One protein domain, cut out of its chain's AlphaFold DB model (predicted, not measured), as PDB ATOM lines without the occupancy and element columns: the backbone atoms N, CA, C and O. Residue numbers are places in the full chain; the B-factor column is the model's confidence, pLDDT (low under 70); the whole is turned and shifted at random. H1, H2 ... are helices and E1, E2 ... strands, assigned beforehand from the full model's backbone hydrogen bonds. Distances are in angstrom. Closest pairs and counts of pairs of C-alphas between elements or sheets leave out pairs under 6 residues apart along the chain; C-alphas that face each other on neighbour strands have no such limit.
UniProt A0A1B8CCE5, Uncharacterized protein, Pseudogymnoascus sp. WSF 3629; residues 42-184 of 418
ATOM      1  N   ILE A  42      -8.019  -6.411  -8.652       77.56
ATOM      2  CA  ILE A  42      -7.743  -6.896 -10.005       77.56
ATOM      3  C   ILE A  42      -6.977  -5.824 -10.764       77.56
ATOM      4  O   ILE A  42      -7.471  -4.719 -10.972       77.56
ATOM      5  N   SER A  43      -5.814  -6.202 -11.285       80.06
ATOM      6  CA  SER A  43      -5.085  -5.419 -12.277       80.06
ATOM      7  C   SER A  43      -5.255  -6.040 -13.661       80.06
ATOM      8  O   SER A  43      -5.094  -7.247 -13.845       80.06
ATOM      9  N   VAL A  44      -5.584  -5.214 -14.649       81.50
ATOM     10  CA  VAL A  44      -5.639  -5.604 -16.059       81.50
ATOM     11  C   VAL A  44      -4.500  -4.890 -16.762       81.50
ATOM     12  O   VAL A  44      -4.269  -3.715 -16.523       81.50
ATOM     13  N   SER A  45      -3.765  -5.591 -17.613       84.06
ATOM     14  CA  SER A  45      -2.763  -4.987 -18.485       84.06
ATOM     15  C   SER A  45      -2.999  -5.468 -19.903       84.06
ATOM     16  O   SER A  45      -3.105  -6.671 -20.138       84.06
ATOM     17  N   ILE A  46      -3.109  -4.536 -20.844       84.50
ATOM     18  CA  ILE A  46      -3.194  -4.868 -22.262       84.50
ATOM     19  C   ILE A  46      -1.770  -5.021 -22.776       84.50
ATOM     20  O   ILE A  46      -0.964  -4.095 -22.682       84.50
ATOM     21  N   VAL A  47      -1.453  -6.202 -23.291       84.44
ATOM     22  CA  VAL A  47      -0.133  -6.530 -23.820       84.44
ATOM     23  C   VAL A  47      -0.226  -6.985 -25.272       84.44
ATOM     24  O   VAL A  47      -1.254  -7.497 -25.718       84.44
ATOM     25  N   ASP A  48       0.850  -6.782 -26.024       86.19
ATOM     26  CA  ASP A  48       0.977  -7.273 -27.395       86.19
ATOM     27  C   ASP A  48       1.210  -8.799 -27.439       86.19
ATOM     28  O   ASP A  48       1.279  -9.489 -26.413       86.19
ATOM     29  N   SER A  49       1.394  -9.352 -28.640       83.56
ATOM     30  CA  SER A  49       1.733 -10.772 -28.824       83.56
ATOM     31  C   SER A  49       3.043 -11.197 -28.144       83.56
ATOM     32  O   SER A  49       3.249 -12.387 -27.906       83.56
ATOM     33  N   ASN A  50       3.923 -10.246 -27.818       83.00
ATOM     34  CA  ASN A  50       5.191 -10.465 -27.124       83.00
ATOM     35  C   ASN A  50       5.078 -10.278 -25.601       83.00
ATOM     36  O   ASN A  50       6.087 -10.390 -24.902       83.00
ATOM     37  N   ARG A  51       3.865 -10.046 -25.072       83.31
ATOM     38  CA  ARG A  51       3.579  -9.772 -23.652       83.31
ATOM     39  C   ARG A  51       4.205  -8.476 -23.129       83.31
ATOM     40  O   ARG A  51       4.454  -8.348 -21.930       83.31
ATOM     41  N   ILE A  52       4.459  -7.520 -24.013       78.56
ATOM     42  CA  ILE A  52       4.926  -6.181 -23.661       78.56
ATOM     43  C   ILE A  52       3.688  -5.288 -23.507       78.56
ATOM     44  O   ILE A  52       2.779  -5.417 -24.330       78.56
ATOM     45  N   PRO A  53       3.614  -4.403 -22.488       81.00
ATOM     46  CA  PRO A  53       2.538  -3.421 -22.382       81.00
ATOM     47  C   PRO A  53       2.295  -2.739 -23.726       81.00
ATOM     48  O   PRO A  53       3.235  -2.263 -24.363       81.00
ATOM     49  N   PHE A  54       1.049  -2.755 -24.183       77.06
ATOM     50  CA  PHE A  54       0.702  -2.237 -25.492       77.06
ATOM     51  C   PHE A  54       0.775  -0.710 -25.476       77.06
ATOM     52  O   PHE A  54       0.013  -0.047 -24.778       77.06
ATOM     53  N   ILE A  55       1.703  -0.160 -26.258       70.25
ATOM     54  CA  ILE A  55       1.823   1.272 -26.533       70.25
ATOM     55  C   ILE A  55       1.866   1.394 -28.051       70.25
ATOM     56  O   ILE A  55       2.915   1.202 -28.669       70.25
ATOM     57  N   GLY A  56       0.713   1.613 -28.669       71.62
ATOM     58  CA  GLY A  56       0.615   1.630 -30.120       71.62
ATOM     59  C   GLY A  56      -0.774   1.975 -30.622       71.62
ATOM     60  O   GLY A  56      -1.681   2.288 -29.847       71.62
ATOM     61  N   THR A  57      -0.911   1.912 -31.939       74.88
ATOM     62  CA  THR A  57      -2.158   2.180 -32.640       74.88
ATOM     63  C   THR A  57      -2.965   0.903 -32.775       74.88
ATOM     64  O   THR A  57      -2.436  -0.176 -33.056       74.88
ATOM     65  N   LEU A  58      -4.260   1.008 -32.500       80.94
ATOM     66  CA  LEU A  58      -5.185  -0.095 -32.701       80.94
ATOM     67  C   LEU A  58      -5.510  -0.156 -34.197       80.94
ATOM     68  O   LEU A  58      -6.152   0.747 -34.724       80.94
ATOM     69  N   ASP A  59      -5.062  -1.218 -34.858       78.81
ATOM     70  CA  ASP A  59      -5.364  -1.489 -36.259       78.81
ATOM     71  C   ASP A  59      -6.270  -2.722 -36.354       78.81
ATOM     72  O   ASP A  59      -6.268  -3.609 -35.490       78.81
ATOM     73  N   ASN A  60      -7.053  -2.804 -37.430       71.81
ATOM     74  CA  ASN A  60      -7.911  -3.958 -37.663       71.81
ATOM     75  C   ASN A  60      -7.037  -5.211 -37.877       71.81
ATOM     76  O   ASN A  60      -6.262  -5.285 -38.831       71.81
ATOM     77  N   GLY A  61      -7.148  -6.185 -36.972       75.38
ATOM     78  CA  GLY A  61      -6.321  -7.396 -36.960       75.38
ATOM     79  C   GLY A  61      -5.195  -7.410 -35.922       75.38
ATOM     80  O   GLY A  61      -4.549  -8.450 -35.767       75.38
ATOM     81  N   THR A  62      -4.983  -6.326 -35.168       79.88
ATOM     82  CA  THR A  62      -4.066  -6.346 -34.023       79.88
ATOM     83  C   THR A  62      -4.536  -7.385 -33.007       79.88
ATOM     84  O   THR A  62      -5.673  -7.360 -32.533       79.88
ATOM     85  N   LYS A  63      -3.648  -8.324 -32.670       84.31
ATOM     86  CA  LYS A  63      -3.880  -9.288 -31.596       84.31
ATOM     87  C   LYS A  63      -3.402  -8.686 -30.290       84.31
ATOM     88  O   LYS A  63      -2.199  -8.504 -30.109       84.31
ATOM     89  N   LEU A  64      -4.333  -8.407 -29.389       87.19
ATOM     90  CA  LEU A  64      -4.000  -8.008 -28.028       87.19
ATOM     91  C   LEU A  64      -4.304  -9.144 -27.068       87.19
ATOM     92  O   LEU A  64      -5.196  -9.963 -27.290       87.19
ATOM     93  N   LEU A  65      -3.558  -9.164 -25.977       90.44
ATOM     94  CA  LEU A  65      -3.798 -10.046 -24.856       90.44
ATOM     95  C   LEU A  65      -4.140  -9.173 -23.646       90.44
ATOM     96  O   LEU A  65      -3.391  -8.260 -23.310       90.44
ATOM     97  N   ALA A  66      -5.247  -9.450 -22.966       90.69
ATOM     98  CA  ALA A  66      -5.487  -8.900 -21.637       90.69
ATOM     99  C   ALA A  66      -4.840  -9.828 -20.605       90.69
ATOM    100  O   ALA A  66      -5.220 -10.990 -20.480       90.69
ATOM    101  N   SER A  67      -3.850  -9.327 -19.875       90.06
ATOM    102  CA  SER A  67      -3.245  -9.995 -18.727       90.06
ATOM    103  C   SER A  67      -3.935  -9.523 -17.455       90.06
ATOM    104  O   SER A  67      -3.719  -8.399 -17.009       90.06
ATOM    105  N   ILE A  68      -4.758 -10.385 -16.866       89.31
ATOM    106  CA  ILE A  68      -5.504 -10.111 -15.640       89.31
ATOM    107  C   ILE A  68      -4.757 -10.737 -14.470       89.31
ATOM    108  O   ILE A  68      -4.561 -11.950 -14.434       89.31
ATOM    109  N   THR A  69      -4.341  -9.922 -13.506       87.12
ATOM    110  CA  THR A  69      -3.670 -10.386 -12.289       87.12
ATOM    111  C   THR A  69      -4.492  -9.983 -11.085       87.12
ATOM    112  O   THR A  69      -4.739  -8.800 -10.865       87.12
ATOM    113  N   ILE A  70      -4.879 -10.975 -10.293       88.38
ATOM    114  CA  ILE A  70      -5.596 -10.753  -9.041       88.38
ATOM    115  C   ILE A  70      -4.557 -10.625  -7.932       88.38
ATOM    116  O   ILE A  70      -3.795 -11.564  -7.668       88.38
ATOM    117  N   THR A  71      -4.469  -9.426  -7.366       83.75
ATOM    118  CA  THR A  71      -3.450  -8.999  -6.399       83.75
ATOM    119  C   THR A  71      -3.869  -9.289  -4.962       83.75
ATOM    120  O   THR A  71      -2.998  -9.539  -4.126       83.75
ATOM    121  N   SER A  72      -5.172  -9.341  -4.676       82.88
ATOM    122  CA  SER A  72      -5.713  -9.740  -3.372       82.88
ATOM    123  C   SER A  72      -6.991 -10.571  -3.495       82.88
ATOM    124  O   SER A  72      -7.680 -10.534  -4.512       82.88
ATOM    125  N   GLY A  73      -7.309 -11.320  -2.436       83.62
ATOM    126  CA  GLY A  73      -8.484 -12.191  -2.353       83.62
ATOM    127  C   GLY A  73      -8.125 -13.674  -2.245       83.62
ATOM    128  O   GLY A  73      -6.982 -14.080  -2.467       83.62
ATOM    129  N   GLN A  74      -9.096 -14.498  -1.845       84.94
ATOM    130  CA  GLN A  74      -8.898 -15.947  -1.803       84.94
ATOM    131  C   GLN A  74      -8.967 -16.534  -3.212       84.94
ATOM    132  O   GLN A  74      -9.833 -16.111  -3.966       84.94
ATOM    133  N   PRO A  75      -8.121 -17.515  -3.574       87.50
ATOM    134  CA  PRO A  75      -8.221 -18.200  -4.859       87.50
ATOM    135  C   PRO A  75      -9.644 -18.708  -5.098       87.50
ATOM    136  O   PRO A  75     -10.248 -19.296  -4.199       87.50
ATOM    137  N   GLY A  76     -10.162 -18.514  -6.305       89.06
ATOM    138  CA  GLY A  76     -11.530 -18.890  -6.618       89.06
ATOM    139  C   GLY A  76     -11.837 -18.861  -8.105       89.06
ATOM    140  O   GLY A  76     -10.951 -18.753  -8.957       89.06
ATOM    141  N   ASP A  77     -13.127 -18.963  -8.381       90.06
ATOM    142  CA  ASP A  77     -13.692 -18.893  -9.716       90.06
ATOM    143  C   ASP A  77     -14.039 -17.433 -10.032       90.06
ATOM    144  O   ASP A  77     -14.774 -16.776  -9.292       90.06
ATOM    145  N   LEU A  78     -13.484 -16.908 -11.125       90.50
ATOM    146  CA  LEU A  78     -13.811 -15.591 -11.659       90.50
ATOM    147  C   LEU A  78     -14.440 -15.760 -13.037       90.50
ATOM    148  O   LEU A  78     -13.805 -16.269 -13.955       90.50
ATOM    149  N   TYR A  79     -15.677 -15.322 -13.205       90.12
ATOM    150  CA  TYR A  79     -16.371 -15.380 -14.483       90.12
ATOM    151  C   TYR A  79     -16.236 -14.043 -15.201       90.12
ATOM    152  O   TYR A  79     -16.645 -13.010 -14.676       90.12
ATOM    153  N   ILE A  80     -15.674 -14.054 -16.405       91.06
ATOM    154  CA  ILE A  80     -15.523 -12.843 -17.213       91.06
ATOM    155  C   ILE A  80     -16.669 -12.744 -18.196       91.06
ATOM    156  O   ILE A  80     -16.837 -13.594 -19.068       91.06
ATOM    157  N   ALA A  81     -17.443 -11.677 -18.070       89.31
ATOM    158  CA  ALA A  81     -18.586 -11.454 -18.928       89.31
ATOM    159  C   ALA A  81     -18.198 -10.704 -20.207       89.31
ATOM    160  O   ALA A  81     -18.604 -11.094 -21.300       89.31
ATOM    161  N   ALA A  82     -17.386  -9.649 -20.094       90.06
ATOM    162  CA  ALA A  82     -16.928  -8.882 -21.247       90.06
ATOM    163  C   ALA A  82     -15.590  -8.188 -21.011       90.06
ATOM    164  O   ALA A  82     -15.272  -7.773 -19.901       90.06
ATOM    165  N   VAL A  83     -14.857  -8.004 -22.107       91.44
ATOM    166  CA  VAL A  83     -13.884  -6.922 -22.256       91.44
ATOM    167  C   VAL A  83     -14.428  -6.028 -23.361       91.44
ATOM    168  O   VAL A  83     -14.637  -6.502 -24.478       91.44
ATOM    169  N   GLU A  84     -14.716  -4.776 -23.040       91.75
ATOM    170  CA  GLU A  84     -15.332  -3.804 -23.941       91.75
ATOM    171  C   GLU A  84     -14.337  -2.695 -24.274       91.75
ATOM    172  O   GLU A  84     -13.566  -2.269 -23.421       91.75
ATOM    173  N   LEU A  85     -14.380  -2.212 -25.508       91.06
ATOM    174  CA  LEU A  85     -13.683  -1.025 -25.967       91.06
ATOM    175  C   LEU A  85     -14.696   0.118 -26.064       91.06
ATOM    176  O   LEU A  85     -15.641   0.049 -26.851       91.06
ATOM    177  N   VAL A  86     -14.513   1.154 -25.254       91.06
ATOM    178  CA  VAL A  86     -15.390   2.326 -25.195       91.06
ATOM    179  C   VAL A  86     -14.696   3.499 -25.860       91.06
ATOM    180  O   VAL A  86     -13.599   3.876 -25.454       91.06
ATOM    181  N   ASP A  87     -15.342   4.084 -26.862       91.81
ATOM    182  CA  ASP A  87     -14.883   5.322 -27.479       91.81
ATOM    183  C   ASP A  87     -15.201   6.503 -26.555       91.81
ATOM    184  O   ASP A  87     -16.358   6.820 -26.274       91.81
ATOM    185  N   THR A  88     -14.160   7.148 -26.034       90.00
ATOM    186  CA  THR A  88     -14.323   8.274 -25.106       90.00
ATOM    187  C   THR A  88     -14.679   9.574 -25.821       90.00
ATOM    188  O   THR A  88     -15.161  10.514 -25.186       90.00
ATOM    189  N   ASN A  89     -14.476   9.640 -27.138       93.38
ATOM    190  CA  ASN A  89     -14.832  10.794 -27.951       93.38
ATOM    191  C   ASN A  89     -16.314  10.775 -28.356       93.38
ATOM    192  O   ASN A  89     -16.875  11.839 -28.619       93.38
ATOM    193  N   THR A  90     -16.962   9.604 -28.371       92.31
ATOM    194  CA  THR A  90     -18.382   9.421 -28.725       92.31
ATOM    195  C   THR A  90     -19.163   8.715 -27.601       92.31
ATOM    196  O   THR A  90     -19.581   7.571 -27.756       92.31
ATOM    197  N   PRO A  91     -19.474   9.397 -26.475       86.50
ATOM    198  CA  PRO A  91     -20.064   8.781 -25.273       86.50
ATOM    199  C   PRO A  91     -21.487   8.194 -25.433       86.50
ATOM    200  O   PRO A  91     -22.064   7.724 -24.458       86.50
ATOM    201  N   GLY A  92     -22.071   8.232 -26.635       88.44
ATOM    202  CA  GLY A  92     -23.344   7.582 -26.967       88.44
ATOM    203  C   GLY A  92     -23.205   6.344 -27.857       88.44
ATOM    204  O   GLY A  92     -24.212   5.713 -28.171       88.44
ATOM    205  N   GLU A  93     -21.994   6.009 -28.302       90.44
ATOM    206  CA  GLU A  93     -21.760   4.804 -29.089       90.44
ATOM    207  C   GLU A  93     -21.707   3.574 -28.176       90.44
ATOM    208  O   GLU A  93     -21.138   3.606 -27.083       90.44
ATOM    209  N   ALA A  94     -22.337   2.483 -28.614       89.12
ATOM    210  CA  ALA A  94     -22.338   1.244 -27.850       89.12
ATOM    211  C   ALA A  94     -20.901   0.693 -27.726       89.12
ATOM    212  O   ALA A  94     -20.187   0.641 -28.734       89.12
ATOM    213  N   PRO A  95     -20.475   0.240 -26.531       90.88
ATOM    214  CA  PRO A  95     -19.162  -0.366 -26.344       90.88
ATOM    215  C   PRO A  95     -18.926  -1.546 -27.295       90.88
ATOM    216  O   PRO A  95     -19.799  -2.395 -27.492       90.88
ATOM    217  N   GLN A  96     -17.727  -1.638 -27.868       91.25
ATOM    218  CA  GLN A  96     -17.366  -2.725 -28.779       91.25
ATOM    219  C   GLN A  96     -16.809  -3.906 -27.978       91.25
ATOM    220  O   GLN A  96     -15.811  -3.772 -27.276       91.25
ATOM    221  N   GLN A  97     -17.426  -5.082 -28.067       91.00
ATOM    222  CA  GLN A  97     -16.987  -6.246 -27.291       91.00
ATOM    223  C   GLN A  97     -15.817  -6.973 -27.961       91.00
ATOM    224  O   GLN A  97     -15.923  -7.401 -29.107       91.00
ATOM    225  N   LEU A  98     -14.729  -7.158 -27.210       90.81
ATOM    226  CA  LEU A  98     -13.466  -7.728 -27.691       90.81
ATOM    227  C   LEU A  98     -13.296  -9.223 -27.384       90.81
ATOM    228  O   LEU A  98     -12.396  -9.871 -27.918       90.81
ATOM    229  N   LEU A  99     -14.132  -9.794 -26.512       89.56
ATOM    230  CA  LEU A  99     -14.147 -11.238 -26.266       89.56
ATOM    231  C   LEU A  99     -14.981 -11.951 -27.331       89.56
ATOM    232  O   LEU A  99     -16.120 -11.566 -27.599       89.56
ATOM    233  N   GLN A 100     -14.443 -13.039 -27.890       83.62
ATOM    234  CA  GLN A 100     -15.177 -13.881 -28.844       83.62
ATOM    235  C   GLN A 100     -16.362 -14.600 -28.192       83.62
ATOM    236  O   GLN A 100     -17.387 -14.827 -28.831       83.62
ATOM    237  N   THR A 101     -16.228 -14.979 -26.921       80.75
ATOM    238  CA  THR A 101     -17.285 -15.649 -26.168       80.75
ATOM    239  C   THR A 101     -18.177 -14.613 -25.502       80.75
ATOM    240  O   THR A 101     -17.879 -14.110 -24.421       80.75
ATOM    241  N   LYS A 102     -19.299 -14.296 -26.152       77.38
ATOM    242  CA  LYS A 102     -20.328 -13.442 -25.557       77.38
ATOM    243  C   LYS A 102     -21.228 -14.271 -24.638       77.38
ATOM    244  O   LYS A 102     -21.742 -15.293 -25.091       77.38
ATOM    245  N   PRO A 103     -21.422 -13.882 -23.367       76.06
ATOM    246  CA  PRO A 103     -22.517 -14.417 -22.574       76.06
ATOM    247  C   PRO A 103     -23.851 -13.880 -23.113       76.06
ATOM    248  O   PRO A 103     -23.917 -12.751 -23.606       76.06
ATOM    249  N   ASP A 104     -24.911 -14.678 -22.983       73.00
ATOM    250  CA  ASP A 104     -26.219 -14.412 -23.603       73.00
ATOM    251  C   ASP A 104     -26.783 -13.025 -23.243       73.00
ATOM    252  O   ASP A 104     -27.353 -12.340 -24.085       73.00
ATOM    253  N   CYS A 105     -26.542 -12.561 -22.014       73.56
ATOM    254  CA  CYS A 105     -27.078 -11.293 -21.515       73.56
ATOM    255  C   CYS A 105     -26.458 -10.032 -22.130       73.56
ATOM    256  O   CYS A 105     -27.049  -8.962 -22.040       73.56
ATOM    257  N   ILE A 106     -25.254 -10.124 -22.704       77.88
ATOM    258  CA  ILE A 106     -24.618  -8.964 -23.350       77.88
ATOM    259  C   ILE A 106     -25.094  -8.849 -24.799       77.88
ATOM    260  O   ILE A 106     -25.136  -7.757 -25.357       77.88
ATOM    261  N   ALA A 107     -25.482  -9.973 -25.405       77.06
ATOM    262  CA  ALA A 107     -26.114  -9.973 -26.716       77.06
ATOM    263  C   ALA A 107     -27.582  -9.527 -26.644       77.06
ATOM    264  O   ALA A 107     -28.045  -8.849 -27.559       77.06
ATOM    265  N   ASP A 108     -28.292  -9.883 -25.570       79.62
ATOM    266  CA  ASP A 108     -29.708  -9.574 -25.398       79.62
ATOM    267  C   ASP A 108     -30.010  -9.030 -23.993       79.62
ATOM    268  O   ASP A 108     -30.088  -9.762 -23.001       79.62
ATOM    269  N   SER A 109     -30.231  -7.715 -23.928       76.62
ATOM    270  CA  SER A 109     -30.624  -7.007 -22.705       76.62
ATOM    271  C   SER A 109     -31.999  -7.421 -22.161       76.62
ATOM    272  O   SER A 109     -32.316  -7.092 -21.020       76.62
ATOM    273  N   ALA A 110     -32.829  -8.123 -22.944       84.06
ATOM    274  CA  ALA A 110     -34.141  -8.587 -22.495       84.06
ATOM    275  C   ALA A 110     -34.054  -9.804 -21.556       84.06
ATOM    276  O   ALA A 110     -35.033 -10.147 -20.887       84.06
ATOM    277  N   ILE A 111     -32.894 -10.463 -21.472       83.25
ATOM    278  CA  ILE A 111     -32.709 -11.629 -20.612       83.25
ATOM    279  C   ILE A 111     -32.475 -11.158 -19.173       83.25
ATOM    280  O   ILE A 111     -31.446 -10.574 -18.859       83.25
ATOM    281  N   GLY A 112     -33.398 -11.468 -18.256       86.12
ATOM    282  CA  GLY A 112     -33.301 -11.031 -16.853       86.12
ATOM    283  C   GLY A 112     -32.116 -11.613 -16.066       86.12
ATOM    284  O   GLY A 112     -31.699 -11.047 -15.054       86.12
ATOM    285  N   THR A 113     -31.533 -12.726 -16.520       84.88
ATOM    286  CA  THR A 113     -30.401 -13.392 -15.857       84.88
ATOM    287  C   THR A 113     -29.289 -13.722 -16.836       84.88
ATOM    288  O   THR A 113     -29.507 -14.433 -17.814       84.88
ATOM    289  N   CYS A 114     -28.074 -13.294 -16.520       84.19
ATOM    290  CA  CYS A 114     -26.878 -13.661 -17.246       84.19
ATOM    291  C   CYS A 114     -26.316 -14.993 -16.756       84.19
ATOM    292  O   CYS A 114     -25.950 -15.124 -15.586       84.19
ATOM    293  N   ASN A 115     -26.219 -15.972 -17.653       85.12
ATOM    294  CA  ASN A 115     -25.522 -17.223 -17.390       85.12
ATOM    295  C   ASN A 115     -24.154 -17.193 -18.072       85.12
ATOM    296  O   ASN A 115     -24.051 -17.251 -19.296       85.12
ATOM    297  N   MET A 116     -23.091 -17.104 -17.279       83.25
ATOM    298  CA  MET A 116     -21.735 -17.185 -17.802       83.25
ATOM    299  C   MET A 116     -21.359 -18.661 -17.945       83.25
ATOM    300  O   MET A 116     -21.196 -19.395 -16.970       83.25
ATOM    301  N   GLY A 117     -21.263 -19.131 -19.190       82.31
ATOM    302  CA  GLY A 117     -20.850 -20.502 -19.479       82.31
ATOM    303  C   GLY A 117     -19.449 -20.813 -18.934       82.31
ATOM    304  O   GLY A 117     -18.643 -19.919 -18.690       82.31
ATOM    305  N   SER A 118     -19.111 -22.098 -18.810       83.44
ATOM    306  CA  SER A 118     -17.797 -22.552 -18.316       83.44
ATOM    307  C   SER A 118     -16.604 -22.076 -19.156       83.44
ATOM    308  O   SER A 118     -15.478 -22.093 -18.678       83.44
ATOM    309  N   ARG A 119     -16.834 -21.617 -20.393       83.00
ATOM    310  CA  ARG A 119     -15.800 -20.996 -21.240       83.00
ATOM    311  C   ARG A 119     -15.328 -19.636 -20.720       83.00
ATOM    312  O   ARG A 119     -14.220 -19.231 -21.039       83.00
ATOM    313  N   ASN A 120     -16.160 -18.968 -19.927       82.38
ATOM    314  CA  ASN A 120     -15.874 -17.670 -19.324       82.38
ATOM    315  C   ASN A 120     -15.323 -17.801 -17.897       82.38
ATOM    316  O   ASN A 120     -15.085 -16.789 -17.242       82.38
ATOM    317  N   LEU A 121     -15.149 -19.032 -17.405       89.19
ATOM    318  CA  LEU A 121     -14.602 -19.300 -16.084       89.19
ATOM    319  C   LEU A 121     -13.074 -19.213 -16.116       89.19
ATOM    320  O   LEU A 121     -12.403 -20.024 -16.754       89.19
ATOM    321  N   LEU A 122     -12.531 -18.270 -15.358       86.38
ATOM    322  CA  LEU A 122     -11.127 -18.214 -15.000       86.38
ATOM    323  C   LEU A 122     -10.927 -18.736 -13.582       86.38
ATOM    324  O   LEU A 122     -11.327 -18.106 -12.605       86.38
ATOM    325  N   GLN A 123     -10.232 -19.862 -13.476       87.25
ATOM    326  CA  GLN A 123      -9.656 -20.293 -12.208       87.25
ATOM    327  C   GLN A 123      -8.362 -19.533 -11.988       87.25
ATOM    328  O   GLN A 123      -7.386 -19.730 -12.719       87.25
ATOM    329  N   TYR A 124      -8.349 -18.659 -10.990       85.44
ATOM    330  CA  TYR A 124      -7.169 -17.864 -10.698       85.44
ATOM    331  C   TYR A 124      -6.448 -18.347  -9.448       85.44
ATOM    332  O   TYR A 124      -7.019 -18.896  -8.505       85.44
ATOM    333  N   LYS A 125      -5.144 -18.087  -9.444       86.69
ATOM    334  CA  LYS A 125      -4.295 -18.172  -8.261       86.69
ATOM    335  C   LYS A 125      -3.746 -16.780  -8.003       86.69
ATOM    336  O   LYS A 125      -3.294 -16.125  -8.941       86.69
ATOM    337  N   SER A 126      -3.794 -16.339  -6.747       85.88
ATOM    338  CA  SER A 126      -3.291 -15.022  -6.340       85.88
ATOM    339  C   SER A 126      -1.890 -14.772  -6.905       85.88
ATOM    340  O   SER A 126      -1.011 -15.629  -6.796       85.88
ATOM    341  N   GLY A 127      -1.692 -13.614  -7.537       82.12
ATOM    342  CA  GLY A 127      -0.413 -13.201  -8.122       82.12
ATOM    343  C   GLY A 127      -0.004 -13.898  -9.428       82.12
ATOM    344  O   GLY A 127       1.062 -13.589  -9.954       82.12
ATOM    345  N   THR A 128      -0.810 -14.817  -9.976       88.25
ATOM    346  CA  THR A 128      -0.534 -15.418 -11.292       88.25
ATOM    347  C   THR A 128      -1.353 -14.709 -12.374       88.25
ATOM    348  O   THR A 128      -2.583 -14.745 -12.299       88.25
ATOM    349  N   PRO A 129      -0.716 -14.085 -13.384       88.06
ATOM    350  CA  PRO A 129      -1.439 -13.434 -14.467       88.06
ATOM    351  C   PRO A 129      -2.154 -14.468 -15.342       88.06
ATOM    352  O   PRO A 129      -1.557 -15.458 -15.773       88.06
ATOM    353  N   VAL A 130      -3.423 -14.207 -15.643       91.19
ATOM    354  CA  VAL A 130      -4.230 -14.972 -16.592       91.19
ATOM    355  C   VAL A 130      -4.364 -14.172 -17.879       91.19
ATOM    356  O   VAL A 130      -4.804 -13.026 -17.865       91.19
ATOM    357  N   THR A 131      -3.968 -14.767 -19.002       91.25
ATOM    358  CA  THR A 131      -4.002 -14.110 -20.313       91.25
ATOM    359  C   THR A 131      -5.267 -14.467 -21.081       91.25
ATOM    360  O   THR A 131      -5.547 -15.650 -21.277       91.25
ATOM    361  N   LEU A 132      -5.975 -13.457 -21.577       91.44
ATOM    362  CA  LEU A 132      -7.128 -13.578 -22.467       91.44
ATOM    363  C   LEU A 132      -6.778 -13.013 -23.839       91.44
ATOM    364  O   LEU A 132      -6.258 -11.904 -23.921       91.44
ATOM    365  N   GLU A 133      -7.086 -13.740 -24.909       91.12
ATOM    366  CA  GLU A 133      -6.945 -13.215 -26.269       91.12
ATOM    367  C   GLU A 133      -8.124 -12.291 -26.592       91.12
ATOM    368  O   GLU A 133      -9.286 -12.686 -26.492       91.12
ATOM    369  N   LEU A 134      -7.812 -11.045 -26.955       90.81
ATOM    370  CA  LEU A 134      -8.780 -10.049 -27.395       90.81
ATOM    371  C   LEU A 134      -8.822 -10.043 -28.922       90.81
ATOM    372  O   LEU A 134      -7.788  -9.954 -29.588       90.81
ATOM    373  N   SER A 135     -10.024 -10.130 -29.482       86.94
ATOM    374  CA  SER A 135     -10.251 -10.172 -30.921       86.94
ATOM    375  C   SER A 135     -10.925  -8.884 -31.379       86.94
ATOM    376  O   SER A 135     -12.054  -8.594 -30.997       86.94
ATOM    377  N   PHE A 136     -10.234  -8.121 -32.223       83.12
ATOM    378  CA  PHE A 136     -10.717  -6.855 -32.788       83.12
ATOM    379  C   PHE A 136     -11.546  -7.056 -34.065       83.12
ATOM    380  O   PHE A 136     -11.494  -6.241 -34.987       83.12
ATOM    381  N   THR A 137     -12.303  -8.149 -34.161       74.75
ATOM    382  CA  THR A 137     -13.092  -8.444 -35.359       74.75
ATOM    383  C   THR A 137     -14.214  -7.424 -35.532       74.75
ATOM    384  O   THR A 137     -15.077  -7.274 -34.674       74.75
ATOM    385  N   ASN A 138     -14.211  -6.732 -36.676       73.94
ATOM    386  CA  ASN A 138     -15.196  -5.703 -37.037       73.94
ATOM    387  C   ASN A 138     -15.220  -4.481 -36.107       73.94
ATOM    388  O   ASN A 138     -16.238  -3.790 -36.029       73.94
ATOM    389  N   THR A 139     -14.113  -4.201 -35.419       79.44
ATOM    390  CA  THR A 139     -14.029  -2.992 -34.598       79.44
ATOM    391  C   THR A 139     -13.976  -1.749 -35.483       79.44
ATOM    392  O   THR A 139     -13.191  -1.662 -36.431       79.44
ATOM    393  N   LYS A 140     -14.862  -0.788 -35.210       83.69
ATOM    394  CA  LYS A 140     -14.876   0.510 -35.888       83.69
ATOM    395  C   LYS A 140     -13.964   1.433 -35.108       83.69
ATOM    396  O   LYS A 140     -14.368   2.024 -34.113       83.69
ATOM    397  N   LEU A 141     -12.713   1.483 -35.535       87.69
ATOM    398  CA  LEU A 141     -11.709   2.355 -34.954       87.69
ATOM    399  C   LEU A 141     -11.632   3.625 -35.793       87.69
ATOM    400  O   LEU A 141     -11.382   3.569 -36.998       87.69
ATOM    401  N   VAL A 142     -11.891   4.765 -35.160       86.38
ATOM    402  CA  VAL A 142     -11.854   6.074 -35.804       86.38
ATOM    403  C   VAL A 142     -10.497   6.717 -35.513       86.38
ATOM    404  O   VAL A 142     -10.118   6.866 -34.349       86.38
ATOM    405  N   PRO A 143      -9.730   7.104 -36.545       85.81
ATOM    406  CA  PRO A 143      -8.467   7.797 -36.344       85.81
ATOM    407  C   PRO A 143      -8.610   9.058 -35.483       85.81
ATOM    408  O   PRO A 143      -9.522   9.858 -35.682       85.81
ATOM    409  N   GLY A 144      -7.689   9.246 -34.538       84.38
ATOM    410  CA  GLY A 144      -7.681  10.368 -33.596       84.38
ATOM    411  C   GLY A 144      -8.619  10.221 -32.391       84.38
ATOM    412  O   GLY A 144      -8.604  11.093 -31.522       84.38
ATOM    413  N   HIS A 145      -9.407   9.146 -32.313       87.12
ATOM    414  CA  HIS A 145     -10.214   8.843 -31.134       87.12
ATOM    415  C   HIS A 145      -9.385   8.132 -30.056       87.12
ATOM    416  O   HIS A 145      -8.378   7.475 -30.339       87.12
ATOM    417  N   ARG A 146      -9.824   8.295 -28.809       85.31
ATOM    418  CA  ARG A 146      -9.268   7.717 -27.590       85.31
ATOM    419  C   ARG A 146     -10.221   6.653 -27.079       85.31
ATOM    420  O   ARG A 146     -11.409   6.917 -26.877       85.31
ATOM    421  N   TYR A 147      -9.680   5.476 -26.815       86.75
ATOM    422  CA  TYR A 147     -10.458   4.332 -26.361       86.75
ATOM    423  C   TYR A 147     -10.080   3.917 -24.943       86.75
ATOM    424  O   TYR A 147      -8.903   3.954 -24.586       86.75
ATOM    425  N   ASN A 148     -11.080   3.474 -24.178       87.25
ATOM    426  CA  ASN A 148     -10.932   2.851 -22.864       87.25
ATOM    427  C   ASN A 148     -11.309   1.369 -22.923       87.25
ATOM    428  O   ASN A 148     -12.217   0.982 -23.657       87.25
ATOM    429  N   PHE A 149     -10.646   0.548 -22.111       87.50
ATOM    430  CA  PHE A 149     -10.956  -0.872 -21.970       87.50
ATOM    431  C   PHE A 149     -11.732  -1.118 -20.677       87.50
ATOM    432  O   PHE A 149     -11.182  -0.984 -19.590       87.50
ATOM    433  N   ASN A 150     -12.985  -1.545 -20.778       88.56
ATOM    434  CA  ASN A 150     -13.785  -1.925 -19.618       88.56
ATOM    435  C   ASN A 150     -13.777  -3.445 -19.450       88.56
ATOM    436  O   ASN A 150     -14.065  -4.181 -20.390       88.56
ATOM    437  N   LEU A 151     -13.479  -3.928 -18.243       89.56
ATOM    438  CA  LEU A 151     -13.606  -5.340 -17.882       89.56
ATOM    439  C   LEU A 151     -14.867  -5.532 -17.034       89.56
ATOM    440  O   LEU A 151     -14.984  -4.935 -15.967       89.56
ATOM    441  N   ARG A 152     -15.769  -6.413 -17.475       88.31
ATOM    442  CA  ARG A 152     -16.932  -6.871 -16.704       88.31
ATOM    443  C   ARG A 152     -16.706  -8.294 -16.225       88.31
ATOM    444  O   ARG A 152     -16.461  -9.191 -17.039       88.31
ATOM    445  N   TYR A 153     -16.835  -8.522 -14.924       89.69
ATOM    446  CA  TYR A 153     -16.680  -9.843 -14.329       89.69
ATOM    447  C   TYR A 153     -17.643 -10.057 -13.160       89.69
ATOM    448  O   TYR A 153     -18.279  -9.129 -12.674       89.69
ATOM    449  N   SER A 154     -17.756 -11.302 -12.711       88.81
ATOM    450  CA  SER A 154     -18.482 -11.667 -11.498       88.81
ATOM    451  C   SER A 154     -17.875 -12.930 -10.884       88.81
ATOM    452  O   SER A 154     -17.334 -13.781 -11.583       88.81
ATOM    453  N   GLN A 155     -17.959 -13.069  -9.562       88.56
ATOM    454  CA  GLN A 155     -17.562 -14.297  -8.856       88.56
ATOM    455  C   GLN A 155     -18.653 -15.383  -8.916       88.56
ATOM    456  O   GLN A 155     -18.412 -16.542  -8.595       88.56
ATOM    457  N   GLN A 156     -19.868 -15.017  -9.332       87.62
ATOM    458  CA  GLN A 156     -21.004 -15.924  -9.468       87.62
ATOM    459  C   GLN A 156     -21.255 -16.249 -10.936       87.62
ATOM    460  O   GLN A 156     -21.295 -15.351 -11.773       87.62
ATOM    461  N   GLN A 157     -21.511 -17.522 -11.235       88.00
ATOM    462  CA  GLN A 157     -21.817 -17.982 -12.592       88.00
ATOM    463  C   GLN A 157     -23.117 -17.385 -13.153       88.00
ATOM    464  O   GLN A 157     -23.235 -17.138 -14.354       88.00
ATOM    465  N   LYS A 158     -24.110 -17.192 -12.279       86.94
ATOM    466  CA  LYS A 158     -25.425 -16.651 -12.615       86.94
ATOM    467  C   LYS A 158     -25.615 -15.341 -11.874       86.94
ATOM    468  O   LYS A 158     -25.573 -15.334 -10.649       86.94
ATOM    469  N   ILE A 159     -25.845 -14.267 -12.612       87.81
ATOM    470  CA  ILE A 159     -26.055 -12.924 -12.065       87.81
ATOM    471  C   ILE A 159     -27.230 -12.263 -12.788       87.81
ATOM    472  O   ILE A 159     -27.512 -12.599 -13.938       87.81
ATOM    473  N   ALA A 160     -27.958 -11.359 -12.131       84.69
ATOM    474  CA  ALA A 160     -28.986 -10.572 -12.809       84.69
ATOM    475  C   ALA A 160     -28.338  -9.716 -13.911       84.69
ATOM    476  O   ALA A 160     -27.266  -9.147 -13.704       84.69
ATOM    477  N   ALA A 161     -28.962  -9.638 -15.087       80.12
ATOM    478  CA  ALA A 161     -28.372  -8.912 -16.214       80.12
ATOM    479  C   ALA A 161     -28.206  -7.414 -15.919       80.12
ATOM    480  O   ALA A 161     -27.181  -6.838 -16.273       80.12
ATOM    481  N   THR A 162     -29.155  -6.826 -15.182       80.19
ATOM    482  CA  THR A 162     -29.106  -5.428 -14.727       80.19
ATOM    483  C   THR A 162     -27.871  -5.141 -13.877       80.19
ATOM    484  O   THR A 162     -27.176  -4.155 -14.107       80.19
ATOM    485  N   SER A 163     -27.530  -6.054 -12.963       80.00
ATOM    486  CA  SER A 163     -26.323  -5.941 -12.142       80.00
ATOM    487  C   SER A 163     -25.055  -6.003 -12.986       80.00
ATOM    488  O   SER A 163     -24.084  -5.341 -12.661       80.00
ATOM    489  N   LEU A 164     -25.047  -6.757 -14.089       75.88
ATOM    490  CA  LEU A 164     -23.872  -6.861 -14.951       75.88
ATOM    491  C   LEU A 164     -23.705  -5.643 -15.879       75.88
ATOM    492  O   LEU A 164     -22.575  -5.249 -16.169       75.88
ATOM    493  N   SER A 165     -24.809  -5.046 -16.344       68.44
ATOM    494  CA  SER A 165     -24.792  -3.813 -17.147       68.44
ATOM    495  C   SER A 165     -24.384  -2.586 -16.330       68.44
ATOM    496  O   SER A 165     -23.702  -1.707 -16.860       68.44
ATOM    497  N   GLU A 166     -24.746  -2.552 -15.047       63.62
ATOM    498  CA  GLU A 166     -24.406  -1.465 -14.123       63.62
ATOM    499  C   GLU A 166     -23.060  -1.667 -13.417       63.62
ATOM    500  O   GLU A 166     -22.448  -0.673 -13.032       63.62
ATOM    501  N   ALA A 167     -22.561  -2.910 -13.326       53.44
ATOM    502  CA  ALA A 167     -21.230  -3.238 -12.809       53.44
ATOM    503  C   ALA A 167     -20.130  -2.747 -13.762       53.44
ATOM    504  O   ALA A 167     -19.450  -3.511 -14.454       53.44
ATOM    505  N   ILE A 168     -19.963  -1.430 -13.819       49.19
ATOM    506  CA  ILE A 168     -18.809  -0.750 -14.389       49.19
ATOM    507  C   ILE A 168     -17.817  -0.579 -13.252       49.19
ATOM    508  O   ILE A 168     -17.602   0.525 -12.787       49.19
ATOM    509  N   ALA A 169     -17.252  -1.681 -12.776       46.03
ATOM    510  CA  ALA A 169     -15.993  -1.736 -12.051       46.03
ATOM    511  C   ALA A 169     -15.710  -0.567 -11.053       46.03
ATOM    512  O   ALA A 169     -14.588  -0.076 -10.926       46.03
ATOM    513  N   GLN A 170     -16.740  -0.113 -10.341       34.69
ATOM    514  CA  GLN A 170     -16.691   0.925  -9.306       34.69
ATOM    515  C   GLN A 170     -17.391   0.451  -8.027       34.69
ATOM    516  O   GLN A 170     -17.319   1.107  -6.992       34.69
ATOM    517  N   ASP A 171     -18.017  -0.719  -8.073       31.30
ATOM    518  CA  ASP A 171     -18.921  -1.269  -7.079       31.30
ATOM    519  C   ASP A 171     -18.396  -2.604  -6.540       31.30
ATOM    520  O   ASP A 171     -19.067  -3.623  -6.603       31.30
ATOM    521  N   SER A 172     -17.182  -2.649  -5.976       38.00
ATOM    522  CA  SER A 172     -16.627  -3.838  -5.271       38.00
ATOM    523  C   SER A 172     -16.605  -5.173  -6.054       38.00
ATOM    524  O   SER A 172     -16.202  -6.204  -5.517       38.00
ATOM    525  N   ALA A 173     -16.974  -5.140  -7.336       35.47
ATOM    526  CA  ALA A 173     -17.017  -6.229  -8.305       35.47
ATOM    527  C   ALA A 173     -16.210  -5.885  -9.575       35.47
ATOM    528  O   ALA A 173     -16.371  -6.508 -10.619       35.47
ATOM    529  N   GLY A 174     -15.324  -4.890  -9.490       34.84
ATOM    530  CA  GLY A 174     -14.394  -4.495 -10.541       34.84
ATOM    531  C   GLY A 174     -13.725  -3.177 -10.224       34.84
ATOM    532  O   GLY A 174     -14.294  -2.392  -9.485       34.84
ATOM    533  N   GLY A 175     -12.522  -2.963 -10.758       35.72
ATOM    534  CA  GLY A 175     -11.905  -1.646 -10.922       35.72
ATOM    535  C   GLY A 175     -11.925  -1.265 -12.405       35.72
ATOM    536  O   GLY A 175     -11.601  -2.106 -13.247       35.72
ATOM    537  N   VAL A 176     -12.343  -0.045 -12.757       40.44
ATOM    538  CA  VAL A 176     -12.240   0.444 -14.142       40.44
ATOM    539  C   VAL A 176     -10.758   0.638 -14.443       40.44
ATOM    540  O   VAL A 176     -10.095   1.479 -13.836       40.44
ATOM    541  N   PHE A 177     -10.220  -0.170 -15.355       45.34
ATOM    542  CA  PHE A 177      -8.842  -0.038 -15.804       45.34
ATOM    543  C   PHE A 177      -8.776   0.913 -17.000       45.34
ATOM    544  O   PHE A 177      -9.329   0.645 -18.061       45.34
ATOM    545  N   PHE A 178      -8.061   2.022 -16.840       48.50
ATOM    546  CA  PHE A 178      -7.847   2.983 -17.915       48.50
ATOM    547  C   PHE A 178      -6.543   2.654 -18.645       48.50
ATOM    548  O   PHE A 178      -5.454   2.790 -18.088       48.50
ATOM    549  N   SER A 179      -6.657   2.254 -19.908       47.09
ATOM    550  CA  SER A 179      -5.540   2.236 -20.851       47.09
ATOM    551  C   SER A 179      -5.955   3.012 -22.079       47.09
ATOM    552  O   SER A 179      -6.906   2.630 -22.754       47.09
ATOM    553  N   GLU A 180      -5.235   4.093 -22.352       49.38
ATOM    554  CA  GLU A 180      -5.513   4.984 -23.467       49.38
ATOM    555  C   GLU A 180      -4.869   4.425 -24.741       49.38
ATOM    556  O   GLU A 180      -3.647   4.316 -24.841       49.38
ATOM    557  N   GLY A 181      -5.701   4.035 -25.707       52.22
ATOM    558  CA  GLY A 181      -5.270   3.719 -27.070       52.22
ATOM    559  C   GLY A 181      -5.658   4.849 -28.021       52.22
ATOM    560  O   GLY A 181      -6.784   5.337 -27.947       52.22
ATOM    561  N   SER A 182      -4.751   5.250 -28.914       53.94
ATOM    562  CA  SER A 182      -5.019   6.216 -29.991       53.94
ATOM    563  C   SER A 182      -4.828   5.542 -31.341       53.94
ATOM    564  O   SER A 182      -3.904   4.754 -31.511       53.94
ATOM    565  N   VAL A 183      -5.675   5.856 -32.315       62.34
ATOM    566  CA  VAL A 183      -5.575   5.333 -33.686       62.34
ATOM    567  C   VAL A 183      -4.911   6.399 -34.559       62.34
ATOM    568  O   VAL A 183      -5.447   7.503 -34.672       62.34
ATOM    569  N   ASP A 184      -3.764   6.113 -35.184       62.09
ATOM    570  CA  ASP A 184      -3.155   7.057 -36.133       62.09
ATOM    571  C   ASP A 184      -3.795   6.932 -37.517       62.09
ATOM    572  O   ASP A 184      -3.907   5.852 -38.092       62.09
TER     573      ASP A 184
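This is residues 42 to 184 of the 418 residues of an uncharacterized protein of Pseudogymnoascus sp. WSF 3629 (UniProt A0A1B8CCE5). Two three-stranded sheets, E5-E3-E7 and E1-E2-E6, are stacked partly face to face with their strands crossed, as a small loose sandwich. Beyond the face of E5-E3-E7 turned away from the other sheet, a small head is made of the short strand pair E4-E8 and the short helices H1 and H2, while the long tail after H2 folds back and ends beside E7. The 143 printed residues hold two named helices and eight named strands, in the order E1 E2 E3 H1 E4 E5 E6 E7 E8 H2; the three sheets are antiparallel. The class is mostly strand, with under half of the residues, 59, in named elements. The whole is compact, with a radius of gyration of the C-alphas of 14.8 A, and spans 40 by 36 by 24 A.

E3, residues 77 to 87, is the inner strand between E5, residues 121 to 123, and E7, residues 146 to 154. Its pairing is staggered: residues 77 to 79 pair with E5 and 79 to 87 with E7. N 122 and O 78 are 2.8 A apart, and N 84 and O 150 are 2.8 A apart, both within hydrogen-bond range. In the other sheet, E2, residues 64 to 72, is the inner strand between E1, residues 42 to 47, and E6, residues 130 to 134. E1 and E2 form a hairpin, with N 45 and O 67 within hydrogen-bond range at 2.9 A; E2 and E6 are antiparallel neighbours, with N 66 and O 132 within hydrogen-bond range at 2.8 A. Between the sheets, the closest C-alphas of E3 and E6, those of Val 83 and Leu 134, are 7.9 A apart; E1 and E7 are near each other, with 6 pairs of C-alphas within 10 A, and E2 and E7 are apart. E4, residues 113 to 115, is the antiparallel neighbour of E8, residues 158 to 160, with N 114 and O 159 at 2.7 A. H2, residues 161 to 166, only grazes the sheet E5 E3 E7; its closest C-alpha pair with E7 is Leu 164 and Arg 152, 7.2 A. H1, residues 104 to 107, is close to H2 but not clearly touching, with Cys 105 and Ala 161 the closest C-alphas at 6.0 A. Every O i to N i+4 pair in H2 is within range; H1 is too short for one, and its one O i to N i+3 pair is within range.

E1 begins with C-alpha 42 at (-7.743, -6.896, -10.005). E3 is the longest strand, 30.1 A; E7 measures 26.8 A, E2 24.8 A, E1 15.8 A and E6 12.7 A. H2 ends with C-alpha 166 at (-24.406, -1.465, -14.123).

The farthest C-alphas, of Gln 74 and Pro 143, are 41.9 A apart. The printed part has no cut. The links E1 to E2, E3 to H1 and E6 to E7 are long. Residues 146 to 147 of E7 pair antiparallel with 181 to 182. Mean pLDDT of the printed part is 79.7; residues 165 to 184 are under 70.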